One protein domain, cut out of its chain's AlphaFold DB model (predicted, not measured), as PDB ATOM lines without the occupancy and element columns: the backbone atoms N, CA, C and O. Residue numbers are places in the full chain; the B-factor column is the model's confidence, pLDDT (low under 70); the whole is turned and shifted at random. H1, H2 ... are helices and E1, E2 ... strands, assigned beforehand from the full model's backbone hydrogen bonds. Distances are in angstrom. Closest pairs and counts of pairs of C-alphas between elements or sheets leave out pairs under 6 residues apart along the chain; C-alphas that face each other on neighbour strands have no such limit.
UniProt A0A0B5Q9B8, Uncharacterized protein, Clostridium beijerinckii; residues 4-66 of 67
ATOM      1  N   LYS A   4     -32.846 120.104 168.253       88.12
ATOM      2  CA  LYS A   4     -33.215 121.010 167.163       88.12
ATOM      3  C   LYS A   4     -34.624 121.540 167.363       88.12
ATOM      4  O   LYS A   4     -35.509 120.803 167.772       88.12
ATOM      5  N   LEU A   5     -34.831 122.800 167.001       88.00
ATOM      6  CA  LEU A   5     -36.166 123.346 166.789       88.00
ATOM      7  C   LEU A   5     -36.531 123.172 165.316       88.00
ATOM      8  O   LEU A   5     -35.729 123.476 164.431       88.00
ATOM      9  N   LEU A   6     -37.722 122.645 165.066       90.25
ATOM     10  CA  LEU A   6     -38.269 122.396 163.738       90.25
ATOM     11  C   LEU A   6     -39.619 123.104 163.611       90.25
ATOM     12  O   LEU A   6     -40.338 123.255 164.593       90.25
ATOM     13  N   SER A   7     -39.974 123.487 162.389       90.94
ATOM     14  CA  SER A   7     -41.335 123.885 162.031       90.94
ATOM     15  C   SER A   7     -41.849 122.897 160.990       90.94
ATOM     16  O   SER A   7     -41.201 122.698 159.961       90.94
ATOM     17  N   ILE A   8     -42.960 122.226 161.284       90.56
ATOM     18  CA  ILE A   8     -43.622 121.273 160.386       90.56
ATOM     19  C   ILE A   8     -45.046 121.783 160.214       90.56
ATOM     20  O   ILE A   8     -45.759 121.896 161.201       90.56
ATOM     21  N   GLU A   9     -45.439 122.133 158.988       94.00
ATOM     22  CA  GLU A   9     -46.781 122.680 158.707       94.00
ATOM     23  C   GLU A   9     -47.136 123.898 159.589       94.00
ATOM     24  O   GLU A   9     -48.260 124.045 160.053       94.00
ATOM     25  N   ASN A  10     -46.159 124.779 159.841       90.44
ATOM     26  CA  ASN A  10     -46.256 125.935 160.750       90.44
ATOM     27  C   ASN A  10     -46.458 125.598 162.239       90.44
ATOM     28  O   ASN A  10     -46.655 126.502 163.049       90.44
ATOM     29  N   ILE A  11     -46.352 124.327 162.623       90.12
ATOM     30  CA  ILE A  11     -46.385 123.889 164.016       90.12
ATOM     31  C   ILE A  11     -44.939 123.757 164.530       90.12
ATOM     32  O   ILE A  11     -44.117 123.090 163.887       90.12
ATOM     33  N   PRO A  12     -44.594 124.376 165.675       90.88
ATOM     34  CA  PRO A  12     -43.260 124.274 166.254       90.88
ATOM     35  C   PRO A  12     -43.051 122.921 166.950       90.88
ATOM     36  O   PRO A  12     -43.887 122.479 167.734       90.88
ATOM     37  N   TYR A  13     -41.898 122.290 166.724       94.06
ATOM     38  CA  TYR A  13     -41.484 121.052 167.387       94.06
ATOM     39  C   TYR A  13     -40.080 121.173 167.979       94.06
ATOM     40  O   TYR A  13     -39.174 121.723 167.350       94.06
ATOM     41  N   LEU A  14     -39.874 120.567 169.147       92.44
ATOM     42  CA  LEU A  14     -38.550 120.249 169.668       92.44
ATOM     43  C   LEU A  14     -38.186 118.814 169.264       92.44
ATOM     44  O   LEU A  14     -38.859 117.868 169.660       92.44
ATOM     45  N   ASP A  15     -37.132 118.646 168.471       91.25
ATOM     46  CA  ASP A  15     -36.523 117.352 168.156       91.25
ATOM     47  C   ASP A  15     -35.347 117.106 169.103       91.25
ATOM     48  O   ASP A  15     -34.315 117.778 169.022       91.25
ATOM     49  N   VAL A  16     -35.521 116.144 170.005       88.56
ATOM     50  CA  VAL A  16     -34.515 115.700 170.963       88.56
ATOM     51  C   VAL A  16     -34.178 114.245 170.669       88.56
ATOM     52  O   VAL A  16     -34.978 113.351 170.917       88.56
ATOM     53  N   ASN A  17     -32.985 113.988 170.129       84.69
ATOM     54  CA  ASN A  17     -32.530 112.636 169.776       84.69
ATOM     55  C   ASN A  17     -33.565 111.830 168.947       84.69
ATOM     56  O   ASN A  17     -33.746 110.636 169.177       84.69
ATOM     57  N   SER A  18     -34.216 112.470 167.967       85.56
ATOM     58  CA  SER A  18     -35.271 111.908 167.099       85.56
ATOM     59  C   SER A  18     -36.666 111.796 167.732       85.56
ATOM     60  O   SER A  18     -37.605 111.383 167.048       85.56
ATOM     61  N   LYS A  19     -36.844 112.192 168.999       89.31
ATOM     62  CA  LYS A  19     -38.159 112.389 169.624       89.31
ATOM     63  C   LYS A  19     -38.650 113.797 169.298       89.31
ATOM     64  O   LYS A  19     -38.038 114.774 169.718       89.31
ATOM     65  N   LYS A  20     -39.757 113.901 168.560       93.12
ATOM     66  CA  LYS A  20     -40.390 115.180 168.212       93.12
ATOM     67  C   LYS A  20     -41.493 115.505 169.212       93.12
ATOM     68  O   LYS A  20     -42.446 114.743 169.333       93.12
ATOM     69  N   ILE A  21     -41.376 116.642 169.883       92.69
ATOM     70  CA  ILE A  21     -42.328 117.124 170.882       92.69
ATOM     71  C   ILE A  21     -42.996 118.377 170.326       92.69
ATOM     72  O   ILE A  21     -42.306 119.333 169.980       92.69
ATOM     73  N   ASN A  22     -44.322 118.359 170.187       92.44
ATOM     74  CA  ASN A  22     -45.081 119.494 169.666       92.44
ATOM     75  C   ASN A  22     -45.125 120.624 170.706       92.44
ATOM     76  O   ASN A  22     -45.619 120.421 171.807       92.44
ATOM     77  N   LEU A  23     -44.648 121.815 170.361       87.31
ATOM     78  CA  LEU A  23     -44.608 122.965 171.263       87.31
ATOM     79  C   LEU A  23     -45.852 123.860 171.175       87.31
ATOM     80  O   LEU A  23     -45.938 124.825 171.925       87.31
ATOM     81  N   SER A  24     -46.821 123.568 170.300       86.12
ATOM     82  CA  SER A  24     -48.127 124.249 170.320       86.12
ATOM     83  C   SER A  24     -49.087 123.675 171.365       86.12
ATOM     84  O   SER A  24     -50.133 124.262 171.633       86.12
ATOM     85  N   ILE A  25     -48.735 122.541 171.977       85.94
ATOM     86  CA  ILE A  25     -49.532 121.884 173.009       85.94
ATOM     87  C   ILE A  25     -48.890 122.146 174.367       85.94
ATOM     88  O   ILE A  25     -47.756 121.752 174.630       85.94
ATOM     89  N   ALA A  26     -49.657 122.757 175.262       78.12
ATOM     90  CA  ALA A  26     -49.210 123.126 176.596       78.12
ATOM     91  C   ALA A  26     -48.603 121.965 177.408       78.12
ATOM     92  O   ALA A  26     -47.517 122.101 177.961       78.12
ATOM     93  N   SER A  27     -49.258 120.802 177.461       79.25
ATOM     94  CA  SER A  27     -48.724 119.629 178.172       79.25
ATOM     95  C   SER A  27     -47.415 119.116 177.564       79.25
ATOM     96  O   SER A  27     -46.518 118.690 178.287       79.25
ATOM     97  N   SER A  28     -47.269 119.206 176.244       84.81
ATOM     98  CA  SER A  28     -46.060 118.793 175.533       84.81
ATOM     99  C   SER A  28     -44.889 119.755 175.750       84.81
ATOM    100  O   SER A  28     -43.740 119.321 175.740       84.81
ATOM    101  N   ILE A  29     -45.143 121.037 176.033       84.12
ATOM    102  CA  ILE A  29     -44.092 121.973 176.460       84.12
ATOM    103  C   ILE A  29     -43.438 121.471 177.756       84.12
ATOM    104  O   ILE A  29     -42.213 121.442 177.841       84.12
ATOM    105  N   TYR A  30     -44.221 120.996 178.732       81.25
ATOM    106  CA  TYR A  30     -43.672 120.418 179.965       81.25
ATOM    107  C   TYR A  30     -42.793 119.194 179.696       81.25
ATOM    108  O   TYR A  30     -41.675 119.119 180.200       81.25
ATOM    109  N   GLU A  31     -43.257 118.265 178.854       84.25
ATOM    110  CA  GLU A  31     -42.448 117.108 178.450       84.25
ATOM    111  C   GLU A  31     -41.133 117.530 177.788       84.25
ATOM    112  O   GLU A  31     -40.092 116.939 178.061       84.25
ATOM    113  N   ALA A  32     -41.164 118.569 176.949       86.12
ATOM    114  CA  ALA A  32     -39.972 119.115 176.309       86.12
ATOM    115  C   ALA A  32     -38.955 119.621 177.339       86.12
ATOM    116  O   ALA A  32     -37.757 119.383 177.207       86.12
ATOM    117  N   LEU A  33     -39.430 120.298 178.380       82.44
ATOM    118  CA  LEU A  33     -38.589 120.871 179.423       82.44
ATOM    119  C   LEU A  33     -37.993 119.793 180.336       82.44
ATOM    120  O   LEU A  33     -36.802 119.843 180.640       82.44
ATOM    121  N   GLU A  34     -38.782 118.787 180.711       80.75
ATOM    122  CA  GLU A  34     -38.301 117.633 181.479       80.75
ATOM    123  C   GLU A  34     -37.265 116.816 180.690       80.75
ATOM    124  O   GLU A  34     -36.251 116.397 181.252       80.75
ATOM    125  N   GLU A  35     -37.463 116.647 179.378       83.12
ATOM    126  CA  GLU A  35     -36.494 115.998 178.487       83.12
ATOM    127  C   GLU A  35     -35.186 116.806 178.392       83.12
ATOM    128  O   GLU A  35     -34.096 116.252 178.494       83.12
ATOM    129  N   LEU A  36     -35.257 118.134 178.260       81.50
ATOM    130  CA  LEU A  36     -34.063 118.990 178.247       81.50
ATOM    131  C   LEU A  36     -33.309 118.974 179.586       81.50
ATOM    132  O   LEU A  36     -32.074 119.046 179.594       81.50
ATOM    133  N   ARG A  37     -34.035 118.853 180.705       76.50
ATOM    134  CA  ARG A  37     -33.463 118.720 182.051       76.50
ATOM    135  C   ARG A  37     -32.776 117.367 182.241       76.50
ATOM    136  O   ARG A  37     -31.666 117.324 182.768       76.50
ATOM    137  N   SER A  38     -33.396 116.269 181.796       79.69
ATOM    138  CA  SER A  38     -32.840 114.911 181.931       79.69
ATOM    139  C   SER A  38     -31.518 114.736 181.177       79.69
ATOM    140  O   SER A  38     -30.653 113.966 181.591       79.69
ATOM    141  N   LEU A  39     -31.323 115.515 180.111       77.75
ATOM    142  CA  LEU A  39     -30.111 115.523 179.297       77.75
ATOM    143  C   LEU A  39     -28.922 116.265 179.924       77.75
ATOM    144  O   LEU A  39     -27.873 116.365 179.288       77.75
ATOM    145  N   ASN A  40     -29.064 116.770 181.155       67.25
ATOM    146  CA  ASN A  40     -28.011 117.455 181.908       67.25
ATOM    147  C   ASN A  40     -27.343 118.585 181.096       67.25
ATOM    148  O   ASN A  40     -26.127 118.767 181.106       67.25
ATOM    149  N   THR A  41     -28.165 119.326 180.351       65.19
ATOM    150  CA  THR A  41     -27.757 120.377 179.401       65.19
ATOM    151  C   THR A  41     -27.177 121.625 180.074       65.19
ATOM    152  O   THR A  41     -26.701 122.521 179.382       65.19
ATOM    153  N   GLY A  42     -27.234 121.711 181.408       60.62
ATOM    154  CA  GLY A  42     -26.922 122.924 182.166       60.62
ATOM    155  C   GLY A  42     -28.032 123.981 182.129       60.62
ATOM    156  O   GLY A  42     -27.861 125.054 182.702       60.62
ATOM    157  N   LEU A  43     -29.167 123.695 181.480       60.19
ATOM    158  CA  LEU A  43     -30.363 124.532 181.546       60.19
ATOM    159  C   LEU A  43     -31.003 124.398 182.933       60.19
ATOM    160  O   LEU A  43     -31.591 123.366 183.255       60.19
ATOM    161  N   ASP A  44     -30.896 125.453 183.744       56.50
ATOM    162  CA  ASP A  44     -31.631 125.568 185.005       56.50
ATOM    163  C   ASP A  44     -33.081 125.958 184.699       56.50
ATOM    164  O   ASP A  44     -33.438 127.132 184.578       56.50
ATOM    165  N   VAL A  45     -33.912 124.944 184.481       58.47
ATOM    166  CA  VAL A  45     -35.341 125.119 184.246       58.47
ATOM    167  C   VAL A  45     -36.069 124.934 185.577       58.47
ATOM    168  O   VAL A  45     -36.351 123.810 185.996       58.47
ATOM    169  N   LYS A  46     -36.366 126.042 186.262       56.78
ATOM    170  CA  LYS A  46     -37.117 126.026 187.523       56.78
ATOM    171  C   LYS A  46     -38.620 126.076 187.271       56.78
ATOM    172  O   LYS A  46     -39.172 127.134 186.981       56.78
ATOM    173  N   PHE A  47     -39.277 124.937 187.468       58.34
ATOM    174  CA  PHE A  47     -40.704 124.879 187.787       58.34
ATOM    175  C   PHE A  47     -40.830 124.505 189.258       58.34
ATOM    176  O   PHE A  47     -40.444 123.409 189.653       58.34
ATOM    177  N   GLU A  48     -41.326 125.425 190.082       54.19
ATOM    178  CA  GLU A  48     -41.423 125.224 191.532       54.19
ATOM    179  C   GLU A  48     -42.424 124.108 191.914       54.19
ATOM    180  O   GLU A  48     -42.235 123.456 192.939       54.19
ATOM    181  N   ASN A  49     -43.427 123.810 191.073       60.50
ATOM    182  CA  ASN A  49     -44.154 122.534 191.028       60.50
ATOM    183  C   ASN A  49     -45.067 122.425 189.782       60.50
ATOM    184  O   ASN A  49     -45.385 123.414 189.117       60.50
ATOM    185  N   TYR A  50     -45.549 121.206 189.513       59.91
ATOM    186  CA  TYR A  50     -46.515 120.899 188.447       59.91
ATOM    187  C   TYR A  50     -47.808 121.732 188.529       59.91
ATOM    188  O   TYR A  50     -48.369 122.082 187.494       59.91
ATOM    189  N   ASN A  51     -48.266 122.113 189.728       65.25
ATOM    190  CA  ASN A  51     -49.491 122.904 189.894       65.25
ATOM    191  C   ASN A  51     -49.323 124.352 189.410       65.25
ATOM    192  O   ASN A  51     -50.267 124.911 188.863       65.25
ATOM    193  N   GLN A  52     -48.143 124.957 189.558       63.97
ATOM    194  CA  GLN A  52     -47.858 126.286 189.005       63.97
ATOM    195  C   GLN A  52     -47.765 126.242 187.479       63.97
ATOM    196  O   GLN A  52     -48.266 127.145 186.814       63.97
ATOM    197  N   PHE A  53     -47.197 125.170 186.917       67.31
ATOM    198  CA  PHE A  53     -47.215 124.956 185.472       67.31
ATOM    199  C   PHE A  53     -48.649 124.763 184.952       67.31
ATOM    200  O   PHE A  53     -49.077 125.469 184.045       67.31
ATOM    201  N   ALA A  54     -49.431 123.872 185.569       62.69
ATOM    202  CA  ALA A  54     -50.832 123.647 185.216       62.69
ATOM    203  C   ALA A  54     -51.690 124.915 185.390       62.69
ATOM    204  O   ALA A  54     -52.569 125.184 184.572       62.69
ATOM    205  N   GLY A  55     -51.403 125.725 186.413       69.19
ATOM    206  CA  GLY A  55     -52.015 127.034 186.628       69.19
ATOM    207  C   GLY A  55     -51.708 128.015 185.496       69.19
ATOM    208  O   GLY A  55     -52.632 128.593 184.933       69.19
ATOM    209  N   LEU A  56     -50.437 128.139 185.104       65.69
ATOM    210  CA  LEU A  56     -50.013 128.991 183.989       65.69
ATOM    211  C   LEU A  56     -50.673 128.569 182.667       65.69
ATOM    212  O   LEU A  56     -51.180 129.412 181.933       65.69
ATOM    213  N   ILE A  57     -50.712 127.266 182.386       67.44
ATOM    214  CA  ILE A  57     -51.368 126.724 181.192       67.44
ATOM    215  C   ILE A  57     -52.871 127.019 181.183       67.44
ATOM    216  O   ILE A  57     -53.410 127.420 180.153       67.44
ATOM    217  N   ASN A  58     -53.552 126.851 182.318       65.88
ATOM    218  CA  ASN A  58     -54.978 127.154 182.417       65.88
ATOM    219  C   ASN A  58     -55.274 128.643 182.211       65.88
ATOM    220  O   ASN A  58     -56.265 128.970 181.564       65.88
ATOM    221  N   GLU A  59     -54.430 129.540 182.716       63.09
ATOM    222  CA  GLU A  59     -54.587 130.980 182.488       63.09
ATOM    223  C   GLU A  59     -54.358 131.356 181.017       63.09
ATOM    224  O   GLU A  59     -55.160 132.089 180.444       63.09
ATOM    225  N   ILE A  60     -53.342 130.787 180.359       59.66
ATOM    226  CA  ILE A  60     -53.106 131.002 178.921       59.66
ATOM    227  C   ILE A  60     -54.299 130.512 178.087       59.66
ATOM    228  O   ILE A  60     -54.763 131.232 177.205       59.66
ATOM    229  N   ASN A  61     -54.838 129.328 178.393       52.38
ATOM    230  CA  ASN A  61     -55.995 128.773 177.683       52.38
ATOM    231  C   ASN A  61     -57.268 129.616 177.855       52.38
ATOM    232  O   ASN A  61     -58.073 129.701 176.933       52.38
ATOM    233  N   LYS A  62     -57.467 130.262 179.011       60.41
ATOM    234  CA  LYS A  62     -58.599 131.185 179.216       60.41
ATOM    235  C   LYS A  62     -58.488 132.441 178.359       60.41
ATOM    236  O   LYS A  62     -59.512 132.985 177.956       60.41
ATOM    237  N   ILE A  63     -57.273 132.919 178.113       55.44
ATOM    238  CA  ILE A  63     -57.040 134.102 177.279       55.44
ATOM    239  C   ILE A  63     -57.327 133.767 175.813       55.44
ATOM    240  O   ILE A  63     -58.000 134.533 175.139       55.44
ATOM    241  N   THR A  64     -56.891 132.601 175.333       47.50
ATOM    242  CA  THR A  64     -57.060 132.193 173.929       47.50
ATOM    243  C   THR A  64     -58.445 131.648 173.576       47.50
ATOM    244  O   THR A  64     -58.753 131.541 172.396       47.50
ATOM    245  N   GLN A  65     -59.283 131.295 174.557       49.00
ATOM    246  CA  GLN A  65     -60.662 130.825 174.334       49.00
ATOM    247  C   GLN A  65     -61.733 131.929 174.405       49.00
ATOM    248  O   GLN A  65     -62.913 131.626 174.239       49.00
ATOM    249  N   ASN A  66     -61.349 133.183 174.667       43.28
ATOM    250  CA  ASN A  66     -62.264 134.331 174.691       43.28
ATOM    251  C   ASN A  66     -62.187 135.219 173.428       43.28
ATOM    252  O   ASN A  66     -62.796 136.288 173.434       43.28
TER     253      ASN A  66
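What this domain is: This is residues 4 to 66 of the 67 residues of an uncharacterized protein of Clostridium beijerinckii (UniProt A0A0B5Q9B8). A small three-stranded sheet, E1 E2 E3, has one helix, H1, over one face, and a second helix, H2, lies off the sheet, near the first residues of H1. The long stretch of residues 39 to 49 leaves the last residue of H1 and folds back to the first of H2, and the whole makes a flat outline of 36 by 33 by 13 A. The printed part has 63 residues, with three named strands and then two named helices along it; the sheet has the order E1 - E2 - E3, all antiparallel. The class is mixed, helices and strands, and the whole is only just loose, close to compact, with a radius of gyration of the C-alphas of 12.9 A.

How they stand to each other: E1, residues 4 to 8, and E2, residues 11 to 16, form a hairpin, antiparallel at 147 degrees, with N 6 and O 13 within hydrogen-bond range at 2.9 A. E2 and E3, residues 19 to 22, form the next hairpin, antiparallel at 152 degrees, with N 14 and O 21 at 2.9 A and N 21 and O 14 at 2.8 A. The three strands make a meander, each strand the antiparallel neighbour of the one before, and E1 and E3 are the edge strands. The sheet is only just strongly twisted, its C-alphas lying up to 4.1 A off the best plane. H1, residues 26 to 38, is on the sheet at a height of 9.5 A over the sheet, which gives two layers, a helix on one face of a sheet. It lies over E2 and E3 and runs along the strands, at 27 degrees to E3 on the local plane. The closest C-alphas of H1 and E3 are those of Ser 28 and Asn 22, 6.0 A apart; those of H1 and E2 are Ala 32 and Leu 14, 6.9 A apart. H2, residues 50 to 64, is not on the sheet and is apart from E1, E2 and E3. H1 and H2 are close but not clearly touching, the closest C-alphas being those of Ala 26 and Ile 57, 6.2 A apart. They run opposite ways at a steep tilt of 37 degrees, only just steep. In H2 every O i to N i+4 pair is within hydrogen-bond range; in H1 8 of 9 are.

Where its parts are: E1 begins at C-alpha 4, (-33.215, 121.010, 167.163), and is 12.4 A long from first to last C-alpha; E2 measures 16.0 A and E3 9.9 A. H1 begins at C-alpha 26, (-49.210, 123.126, 176.596), and is 19.1 A long. H2 is 21.2 A long and ends at C-alpha 64, (-57.060, 132.193, 173.929).

The domain as a whole: The C-alphas of Asn 40 and Asn 66 are the two farthest apart, at 38.9 A. The printed part has no cut; the links E1 to E2, E2 to E3 and E3 to H1 are tight, and H1 to H2, with 11 residues, is long. The mean pLDDT of the printed part is 75.1, and residues 40 to 66 are under 70.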